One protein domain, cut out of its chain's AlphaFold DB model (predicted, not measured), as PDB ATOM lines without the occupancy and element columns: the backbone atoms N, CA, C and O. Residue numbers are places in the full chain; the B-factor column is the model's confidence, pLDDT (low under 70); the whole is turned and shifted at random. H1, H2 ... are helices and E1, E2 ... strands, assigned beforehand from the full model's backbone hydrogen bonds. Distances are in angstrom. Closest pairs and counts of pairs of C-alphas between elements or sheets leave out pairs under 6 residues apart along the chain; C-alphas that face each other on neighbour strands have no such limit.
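What this domain is: This is residues 43 to 114 of the 624 residues of the protein "Phage-tail_3 domain-containing protein" of Acinetobacter sp. SwsAc6 (UniProt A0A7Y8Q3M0). What shape would a first look give? Helices H1 and H2 form a hairpin side by side, and H3 with the strand E1, which folds back after it, makes a loose second layer over one side of that hairpin. H3 packs on H1, while E1 is apart from both H1 and H2, and the long loops of residues 52 to 65 and 79 to 92 run round the outside. What are the make-up and size? The printed part has 72 residues with three named helices and one named strand in the order H1, H2, H3, E1, and its class is mostly helix. It is compact, with a radius of gyration of the C-alphas of 12.4 A and spans of 32 by 29 by 17 A.

Where its parts are: Where does the first element begin? H1 holds residues 43 to 51, starts at C-alpha 43 at (122.809, 66.762, 119.880) and is 12.3 A from first to last C-alpha. Which helices follow? H2, the longest helix, holds residues 66 to 78 and measures 18.2 A from first to last C-alpha. H3 holds residues 93 to 104, measures 16.8 A and begins at C-alpha 93 at (121.655, 57.644, 108.396). Where does the last element end? E1 holds residues 106 to 111, measures 15.1 A and ends at C-alpha 111 at (132.351, 74.823, 107.725).

How they stand to each other: How does H1 stand to the other helices? H1 and H2 are a helical hairpin: they touch at a shallow tilt of 31 degrees, opposite ways, and their closest C-alphas are those of Ala 43 and Ala 73, 5.4 A apart. H1 also touches H3 at a shallow tilt of 16 degrees, opposite ways, with the closest C-alphas, those of Ile 46 and Ile 97, 6.2 A apart. Which parts stay apart? H2 and H3 are only just apart, with their closest C-alphas 8.1 A from each other. E1 is apart from H1 and from H2, and it pairs with no named strand. What do the backbone and the closest pair of H3 and E1 show? In H1, H2 and H3 every O i to N i+4 pair is within hydrogen-bond range. The closest C-alphas of H3 and E1 are those of Lys 101 and Glu 107, 6.4 A apart.

The domain as a whole: How far does the printed part reach? The two C-alphas farthest apart are those of Ser 90 and Ser 113, at 34.7 A. Which links are long, and is there a cut? The links from H1 to H2 and from H2 to H3 are long, with 14 residues each, and the link from H3 to E1 is tight, with 1 residue; the printed part has no cut. How confident is the model? The mean pLDDT of the printed part is 88.6, and no printed residue is under 70.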
ATOM      1  N   ALA A  43     121.469  66.392 120.338       93.94
ATOM      2  CA  ALA A  43     122.809  66.762 119.880       93.94
ATOM      3  C   ALA A  43     123.824  65.620 120.061       93.94
ATOM      4  O   ALA A  43     124.719  65.453 119.232       93.94
ATOM      5  N   HIS A  44     123.671  64.810 121.115       91.75
ATOM      6  CA  HIS A  44     124.491  63.616 121.317       91.75
ATOM      7  C   HIS A  44     124.129  62.512 120.322       91.75
ATOM      8  O   HIS A  44     125.037  61.872 119.805       91.75
ATOM      9  N   ILE A  45     122.838  62.344 119.990       90.75
ATOM     10  CA  ILE A  45     122.407  61.389 118.955       90.75
ATOM     11  C   ILE A  45     123.060  61.740 117.612       90.75
ATOM     12  O   ILE A  45     123.705  60.891 117.006       90.75
ATOM     13  N   ILE A  46     122.966  63.004 117.178       93.44
ATOM     14  CA  ILE A  46     123.572  63.459 115.915       93.44
ATOM     15  C   ILE A  46     125.091  63.245 115.934       93.44
ATOM     16  O   ILE A  46     125.654  62.752 114.959       93.44
ATOM     17  N   ARG A  47     125.770  63.590 117.037       92.75
ATOM     18  CA  ARG A  47     127.223  63.394 117.160       92.75
ATOM     19  C   ARG A  47     127.613  61.920 117.041       92.75
ATOM     20  O   ARG A  47     128.596  61.616 116.368       92.75
ATOM     21  N   GLU A  48     126.857  61.024 117.663       89.56
ATOM     22  CA  GLU A  48     127.088  59.580 117.574       89.56
ATOM     23  C   GLU A  48     126.891  59.080 116.134       89.56
ATOM     24  O   GLU A  48     127.762  58.387 115.608       89.56
ATOM     25  N   CYS A  49     125.827  59.518 115.446       90.25
ATOM     26  CA  CYS A  49     125.603  59.198 114.032       90.25
ATOM     27  C   CYS A  49     126.777  59.631 113.135       90.25
ATOM     28  O   CYS A  49     127.124  58.931 112.186       90.25
ATOM     29  N   LEU A  50     127.416  60.766 113.432       90.75
ATOM     30  CA  LEU A  50     128.578  61.236 112.675       90.75
ATOM     31  C   LEU A  50     129.852  60.454 112.996       90.75
ATOM     32  O   LEU A  50     130.602  60.122 112.084       90.75
ATOM     33  N   THR A  51     130.123  60.190 114.272       89.25
ATOM     34  CA  THR A  51     131.450  59.743 114.734       89.25
ATOM     35  C   THR A  51     131.607  58.228 114.820       89.25
ATOM     36  O   THR A  51     132.732  57.734 114.735       89.25
ATOM     37  N   ASN A  52     130.515  57.468 114.953       84.69
ATOM     38  CA  ASN A  52     130.607  56.024 115.129       84.69
ATOM     39  C   ASN A  52     131.164  55.340 113.857       84.69
ATOM     40  O   ASN A  52     130.552  55.450 112.797       84.69
ATOM     41  N   PRO A  53     132.291  54.602 113.930       80.88
ATOM     42  CA  PRO A  53     132.915  53.988 112.755       80.88
ATOM     43  C   PRO A  53     132.302  52.636 112.354       80.88
ATOM     44  O   PRO A  53     132.693  52.078 111.330       80.88
ATOM     45  N   LEU A  54     131.415  52.061 113.177       76.69
ATOM     46  CA  LEU A  54     130.815  50.743 112.939       76.69
ATOM     47  C   LEU A  54     129.514  50.839 112.143       76.69
ATOM     48  O   LEU A  54     129.314  50.062 111.214       76.69
ATOM     49  N   TRP A  55     128.637  51.765 112.530       77.12
ATOM     50  CA  TRP A  55     127.315  51.952 111.921       77.12
ATOM     51  C   TRP A  55     127.027  53.405 111.524       77.12
ATOM     52  O   TRP A  55     126.067  53.657 110.800       77.12
ATOM     53  N   GLY A  56     127.837  54.351 112.006       82.25
ATOM     54  CA  GLY A  56     127.730  55.770 111.689       82.25
ATOM     55  C   GLY A  56     128.492  56.160 110.420       82.25
ATOM     56  O   GLY A  56     128.964  55.312 109.662       82.25
ATOM     57  N   ILE A  57     128.659  57.468 110.207       87.00
ATOM     58  CA  ILE A  57     129.438  58.008 109.078       87.00
ATOM     59  C   ILE A  57     130.954  57.793 109.278       87.00
ATOM     60  O   ILE A  57     131.700  57.684 108.304       87.00
ATOM     61  N   GLY A  58     131.427  57.706 110.527       86.75
ATOM     62  CA  GLY A  58     132.842  57.493 110.857       86.75
ATOM     63  C   GLY A  58     133.722  58.743 110.724       86.75
ATOM     64  O   GLY A  58     134.917  58.634 110.448       86.75
ATOM     65  N   VAL A  59     133.144  59.932 110.905       90.38
ATOM     66  CA  VAL A  59     133.869  61.210 110.967       90.38
ATOM     67  C   VAL A  59     134.803  61.215 112.180       90.38
ATOM     68  O   VAL A  59     134.417  60.822 113.281       90.38
ATOM     69  N   LEU A  60     136.039  61.682 111.996       89.94
ATOM     70  CA  LEU A  60     137.001  61.792 113.092       89.94
ATOM     71  C   LEU A  60     136.528  62.835 114.110       89.94
ATOM     72  O   LEU A  60     136.090  63.918 113.736       89.94
ATOM     73  N   GLU A  61     136.700  62.566 115.408       87.06
ATOM     74  CA  GLU A  61     136.312  63.520 116.463       87.06
ATOM     75  C   GLU A  61     136.976  64.899 116.307       87.06
ATOM     76  O   GLU A  61     136.396  65.912 116.689       87.06
ATOM     77  N   ALA A  62     138.177  64.951 115.718       89.81
ATOM     78  CA  ALA A  62     138.898  66.195 115.448       89.81
ATOM     79  C   ALA A  62     138.196  67.103 114.416       89.81
ATOM     80  O   ALA A  62     138.385  68.324 114.455       89.81
ATOM     81  N   ASP A  63     137.373  66.512 113.548       92.50
ATOM     82  CA  ASP A  63     136.626  67.184 112.482       92.50
ATOM     83  C   ASP A  63     135.212  67.590 112.949       92.50
ATOM     84  O   ASP A  63     134.412  68.112 112.173       92.50
ATOM     85  N   ILE A  64     134.887  67.373 114.229       92.50
ATOM     86  CA  ILE A  64     133.669  67.866 114.875       92.50
ATOM     87  C   ILE A  64     134.008  69.118 115.686       92.50
ATOM     88  O   ILE A  64     134.956  69.145 116.477       92.50
ATOM     89  N   ASP A  65     133.220  70.178 115.532       94.25
ATOM     90  CA  ASP A  65     133.366  71.353 116.380       94.25
ATOM     91  C   ASP A  65     132.705  71.135 117.749       94.25
ATOM     92  O   ASP A  65     131.503  71.330 117.943       94.25
ATOM     93  N   ASP A  66     133.526  70.751 118.724       90.19
ATOM     94  CA  ASP A  66     133.116  70.487 120.105       90.19
ATOM     95  C   ASP A  66     132.324  71.639 120.743       90.19
ATOM     96  O   ASP A  66     131.422  71.400 121.548       90.19
ATOM     97  N   MET A  67     132.643  72.889 120.399       91.56
ATOM     98  CA  MET A  67     132.009  74.065 120.992       91.56
ATOM     99  C   MET A  67     130.563  74.235 120.514       91.56
ATOM    100  O   MET A  67     129.672  74.439 121.340       91.56
ATOM    101  N   SER A  68     130.312  74.109 119.208       93.06
ATOM    102  CA  SER A  68     128.970  74.207 118.619       93.06
ATOM    103  C   SER A  68     128.038  73.104 119.125       93.06
ATOM    104  O   SER A  68     126.898  73.384 119.509       93.06
ATOM    105  N   PHE A  69     128.535  71.865 119.219       93.44
ATOM    106  CA  PHE A  69     127.765  70.735 119.738       93.44
ATOM    107  C   PHE A  69     127.460  70.888 121.228       93.44
ATOM    108  O   PHE A  69     126.319  70.663 121.626       93.44
ATOM    109  N   ARG A  70     128.424  71.327 122.051       91.06
ATOM    110  CA  ARG A  70     128.183  71.585 123.483       91.06
ATOM    111  C   ARG A  70     127.188  72.718 123.700       91.06
ATOM    112  O   ARG A  70     126.227  72.526 124.435       91.06
ATOM    113  N   LYS A  71     127.342  73.851 123.000       91.94
ATOM    114  CA  LYS A  71     126.383  74.971 123.074       91.94
ATOM    115  C   LYS A  71     124.965  74.500 122.726       91.94
ATOM    116  O   LYS A  71     124.005  74.850 123.416       91.94
ATOM    117  N   SER A  72     124.833  73.696 121.670       93.06
ATOM    118  CA  SER A  72     123.548  73.125 121.259       93.06
ATOM    119  C   SER A  72     122.994  72.156 122.306       93.06
ATOM    120  O   SER A  72     121.827  72.257 122.677       93.06
ATOM    121  N   ALA A  73     123.829  71.264 122.844       90.81
ATOM    122  CA  ALA A  73     123.436  70.318 123.882       90.81
ATOM    123  C   ALA A  73     122.958  71.028 125.162       90.81
ATOM    124  O   ALA A  73     121.888  70.693 125.667       90.81
ATOM    125  N   ASP A  74     123.684  72.042 125.637       90.06
ATOM    126  CA  ASP A  74     123.327  72.828 126.827       90.06
ATOM    127  C   ASP A  74     121.997  73.574 126.642       90.06
ATOM    128  O   ASP A  74     121.160  73.629 127.549       90.06
ATOM    129  N   THR A  75     121.771  74.109 125.438       90.81
ATOM    130  CA  THR A  75     120.512  74.774 125.080       90.81
ATOM    131  C   THR A  75     119.352  73.778 125.108       90.81
ATOM    132  O   THR A  75     118.359  74.018 125.792       90.81
ATOM    133  N   LEU A  76     119.496  72.620 124.453       91.69
ATOM    134  CA  LEU A  76     118.472  71.566 124.440       91.69
ATOM    135  C   LEU A  76     118.194  71.013 125.843       91.69
ATOM    136  O   LEU A  76     117.042  70.747 126.184       91.69
ATOM    137  N   TYR A  77     119.224  70.891 126.682       87.88
ATOM    138  CA  TYR A  77     119.073  70.480 128.076       87.88
ATOM    139  C   TYR A  77     118.269  71.507 128.882       87.88
ATOM    140  O   TYR A  77     117.320  71.145 129.578       87.88
ATOM    141  N   THR A  78     118.590  72.795 128.732       86.38
ATOM    142  CA  THR A  78     117.851  73.897 129.369       86.38
ATOM    143  C   THR A  78     116.389  73.925 128.916       86.38
ATOM    144  O   THR A  78     115.482  74.137 129.719       86.38
ATOM    145  N   GLU A  79     116.144  73.627 127.638       86.50
ATOM    146  CA  GLU A  79     114.809  73.483 127.053       86.50
ATOM    147  C   GLU A  79     114.098  72.176 127.455       86.50
ATOM    148  O   GLU A  79     112.930  71.988 127.094       86.50
ATOM    149  N   LYS A  80     114.758  71.272 128.193       88.12
ATOM    150  CA  LYS A  80     114.280  69.914 128.512       88.12
ATOM    151  C   LYS A  80     113.841  69.141 127.259       88.12
ATOM    152  O   LYS A  80     112.805  68.478 127.258       88.12
ATOM    153  N   MET A  81     114.596  69.282 126.175       89.00
ATOM    154  CA  MET A  81     114.302  68.697 124.869       89.00
ATOM    155  C   MET A  81     115.076  67.389 124.690       89.00
ATOM    156  O   MET A  81     116.069  67.332 123.970       89.00
ATOM    157  N   GLY A  82     114.636  66.352 125.402       89.44
ATOM    158  CA  GLY A  82     115.121  64.987 125.213       89.44
ATOM    159  C   GLY A  82     114.366  64.266 124.094       89.44
ATOM    160  O   GLY A  82     113.233  64.625 123.768       89.44
ATOM    161  N   MET A  83     115.004  63.267 123.491       89.38
ATOM    162  CA  MET A  83     114.432  62.428 122.445       89.38
ATOM    163  C   MET A  83     114.717  60.947 122.700       89.38
ATOM    164  O   MET A  83     115.830  60.583 123.075       89.38
ATOM    165  N   SER A  84     113.729  60.103 122.419       87.75
ATOM    166  CA  SER A  84     113.902  58.659 122.278       87.75
ATOM    167  C   SER A  84     113.289  58.251 120.951       87.75
ATOM    168  O   SER A  84     112.087  58.387 120.737       87.75
ATOM    169  N   ILE A  85     114.129  57.800 120.028       86.44
ATOM    170  CA  ILE A  85     113.725  57.541 118.652       86.44
ATOM    171  C   ILE A  85     114.349  56.236 118.169       86.44
ATOM    172  O   ILE A  85     115.491  55.915 118.500       86.44
ATOM    173  N   LYS A  86     113.577  55.474 117.397       83.31
ATOM    174  CA  LYS A  86     114.037  54.241 116.765       83.31
ATOM    175  C   LYS A  86     114.633  54.565 115.398       83.31
ATOM    176  O   LYS A  86     113.994  55.247 114.602       83.31
ATOM    177  N   TRP A  87     115.809  54.013 115.129       81.50
ATOM    178  CA  TRP A  87     116.369  53.902 113.786       81.50
ATOM    179  C   TRP A  87     116.310  52.436 113.344       81.50
ATOM    180  O   TRP A  87     116.497  51.537 114.166       81.50
ATOM    181  N   ASP A  88     115.985  52.191 112.081       75.50
ATOM    182  CA  ASP A  88     115.983  50.860 111.484       75.50
ATOM    183  C   ASP A  88     116.639  50.879 110.099       75.50
ATOM    184  O   ASP A  88     116.815  51.939 109.497       75.50
ATOM    185  N   ASP A  89     116.978  49.692 109.593       70.06
ATOM    186  CA  ASP A  89     117.738  49.511 108.348       70.06
ATOM    187  C   ASP A  89     117.005  50.006 107.088       70.06
ATOM    188  O   ASP A  89     117.569  49.989 105.993       70.06
ATOM    189  N   SER A  90     115.736  50.415 107.210       74.62
ATOM    190  CA  SER A  90     114.964  50.959 106.092       74.62
ATOM    191  C   SER A  90     115.194  52.456 105.867       74.62
ATOM    192  O   SER A  90     114.867  52.954 104.791       74.62
ATOM    193  N   THR A  91     115.785  53.156 106.841       82.06
ATOM    194  CA  THR A  91     116.045  54.603 106.799       82.06
ATOM    195  C   THR A  91     117.548  54.857 106.710       82.06
ATOM    196  O   THR A  91     118.309  54.319 107.515       82.06
ATOM    197  N   SER A  92     118.013  55.687 105.768       88.38
ATOM    198  CA  SER A  92     119.447  56.019 105.708       88.38
ATOM    199  C   SER A  92     119.872  56.855 106.921       88.38
ATOM    200  O   SER A  92     119.047  57.512 107.559       88.38
ATOM    201  N   ILE A  93     121.164  56.853 107.258       87.88
ATOM    202  CA  ILE A  93     121.655  57.644 108.396       87.88
ATOM    203  C   ILE A  93     121.476  59.148 108.168       87.88
ATOM    204  O   ILE A  93     121.173  59.886 109.102       87.88
ATOM    205  N   GLU A  94     121.605  59.604 106.923       89.38
ATOM    206  CA  GLU A  94     121.359  60.989 106.534       89.38
ATOM    207  C   GLU A  94     119.890  61.361 106.748       89.38
ATOM    208  O   GLU A  94     119.605  62.389 107.357       89.38
ATOM    209  N   GLU A  95     118.957  60.505 106.323       90.69
ATOM    210  CA  GLU A  95     117.524  60.718 106.545       90.69
ATOM    211  C   GLU A  95     117.182  60.719 108.042       90.69
ATOM    212  O   GLU A  95     116.426  61.568 108.513       90.69
ATOM    213  N   PHE A  96     117.809  59.839 108.825       90.19
ATOM    214  CA  PHE A  96     117.643  59.812 110.275       90.19
ATOM    215  C   PHE A  96     118.161  61.091 110.955       90.19
ATOM    216  O   PHE A  96     117.479  61.658 111.814       90.19
ATOM    217  N   ILE A  97     119.323  61.604 110.537       92.56
ATOM    218  CA  ILE A  97     119.844  62.898 111.002       92.56
ATOM    219  C   ILE A  97     118.874  64.031 110.635       92.56
ATOM    220  O   ILE A  97     118.603  64.886 111.483       92.56
ATOM    221  N   GLU A  98     118.303  64.033 109.427       92.00
ATOM    222  CA  GLU A  98     117.307  65.031 109.011       92.00
ATOM    223  C   GLU A  98     116.026  64.978 109.854       92.00
ATOM    224  O   GLU A  98     115.490  66.026 110.236       92.00
ATOM    225  N   ILE A  99     115.562  63.782 110.234       91.62
ATOM    226  CA  ILE A  99     114.438  63.625 111.166       91.62
ATOM    227  C   ILE A  99     114.770  64.308 112.498       91.62
ATOM    228  O   ILE A  99     113.979  65.125 112.981       91.62
ATOM    229  N   ILE A 100     115.944  64.032 113.076       93.75
ATOM    230  CA  ILE A 100     116.349  64.614 114.363       93.75
ATOM    231  C   ILE A 100     116.471  66.140 114.251       93.75
ATOM    232  O   ILE A 100     115.889  66.851 115.073       93.75
ATOM    233  N   LYS A 101     117.158  66.651 113.218       93.94
ATOM    234  CA  LYS A 101     117.299  68.092 112.928       93.94
ATOM    235  C   LYS A 101     115.946  68.795 112.849       93.94
ATOM    236  O   LYS A 101     115.776  69.863 113.439       93.94
ATOM    237  N   THR A 102     114.978  68.170 112.178       91.19
ATOM    238  CA  THR A 102     113.615  68.695 112.029       91.19
ATOM    239  C   THR A 102     112.892  68.797 113.374       91.19
ATOM    240  O   THR A 102     112.227  69.793 113.638       91.19
ATOM    241  N   HIS A 103     113.051  67.822 114.274       91.44
ATOM    242  CA  HIS A 103     112.424  67.877 115.602       91.44
ATOM    243  C   HIS A 103     112.950  69.061 116.433       91.44
ATOM    244  O   HIS A 103     112.185  69.794 117.072       91.44
ATOM    245  N   ILE A 104     114.268  69.275 116.413       92.44
ATOM    246  CA  ILE A 104     114.931  70.277 117.261       92.44
ATOM    247  C   ILE A 104     115.064  71.666 116.618       92.44
ATOM    248  O   ILE A 104     115.518  72.602 117.288       92.44
ATOM    249  N   ASN A 105     114.638  71.820 115.360       90.69
ATOM    250  CA  ASN A 105     114.891  72.984 114.503       90.69
ATOM    251  C   ASN A 105     116.381  73.348 114.480       90.69
ATOM    252  O   ASN A 105     116.786  74.376 115.032       90.69
ATOM    253  N   ALA A 106     117.192  72.484 113.873       92.62
ATOM    254  CA  ALA A 106     118.632  72.672 113.753       92.62
ATOM    255  C   ALA A 106     119.138  72.477 112.328       92.62
ATOM    256  O   ALA A 106     118.560  71.734 111.543       92.62
ATOM    257  N   GLU A 107     120.281  73.092 112.053       92.62
ATOM    258  CA  GLU A 107     121.082  72.851 110.868       92.62
ATOM    259  C   GLU A 107     122.389  72.153 111.246       92.62
ATOM    260  O   GLU A 107     123.031  72.514 112.236       92.62
ATOM    261  N   LEU A 108     122.797  71.181 110.433       93.00
ATOM    262  CA  LEU A 108     124.095  70.529 110.535       93.00
ATOM    263  C   LEU A 108     124.852  70.827 109.247       93.00
ATOM    264  O   LEU A 108     124.425  70.411 108.175       93.00
ATOM    265  N   TYR A 109     125.975  71.529 109.351       90.69
ATOM    266  CA  TYR A 109     126.751  71.924 108.181       90.69
ATOM    267  C   TYR A 109     128.247  71.734 108.404       90.69
ATOM    268  O   TYR A 109     128.735  71.716 109.533       90.69
ATOM    269  N   PHE A 110     128.974  71.607 107.298       89.88
ATOM    270  CA  PHE A 110     130.428  71.551 107.289       89.88
ATOM    271  C   PHE A 110     130.992  72.935 106.965       89.88
ATOM    272  O   PHE A 110     130.772  73.466 105.873       89.88
ATOM    273  N   ASP A 111     131.707  73.531 107.913       88.31
ATOM    274  CA  ASP A 111     132.351  74.823 107.725       88.31
ATOM    275  C   ASP A 111     133.676  74.637 106.977       88.31
ATOM    276  O   ASP A 111     134.619  74.003 107.450       88.31
ATOM    277  N   LYS A 112     133.752  75.199 105.767       83.12
ATOM    278  CA  LYS A 112     134.933  75.092 104.900       83.12
ATOM    279  C   LYS A 112     136.140  75.862 105.442       83.12
ATOM    280  O   LYS A 112     137.254  75.600 104.996       83.12
ATOM    281  N   SER A 113     135.935  76.832 106.336       84.19
ATOM    282  CA  SER A 113     137.006  77.697 106.839       84.19
ATOM    283  C   SER A 113     137.899  76.995 107.861       84.19
ATOM    284  O   SER A 113     139.118  77.167 107.823       84.19
ATOM    285  N   ASP A 114     137.313  76.172 108.732       88.19
ATOM    286  CA  ASP A 114     138.020  75.390 109.750       88.19
ATOM    287  C   ASP A 114     137.930  73.872 109.537       88.19
ATOM    288  O   ASP A 114     138.541  73.122 110.297       88.19
TER     289      ASP A 114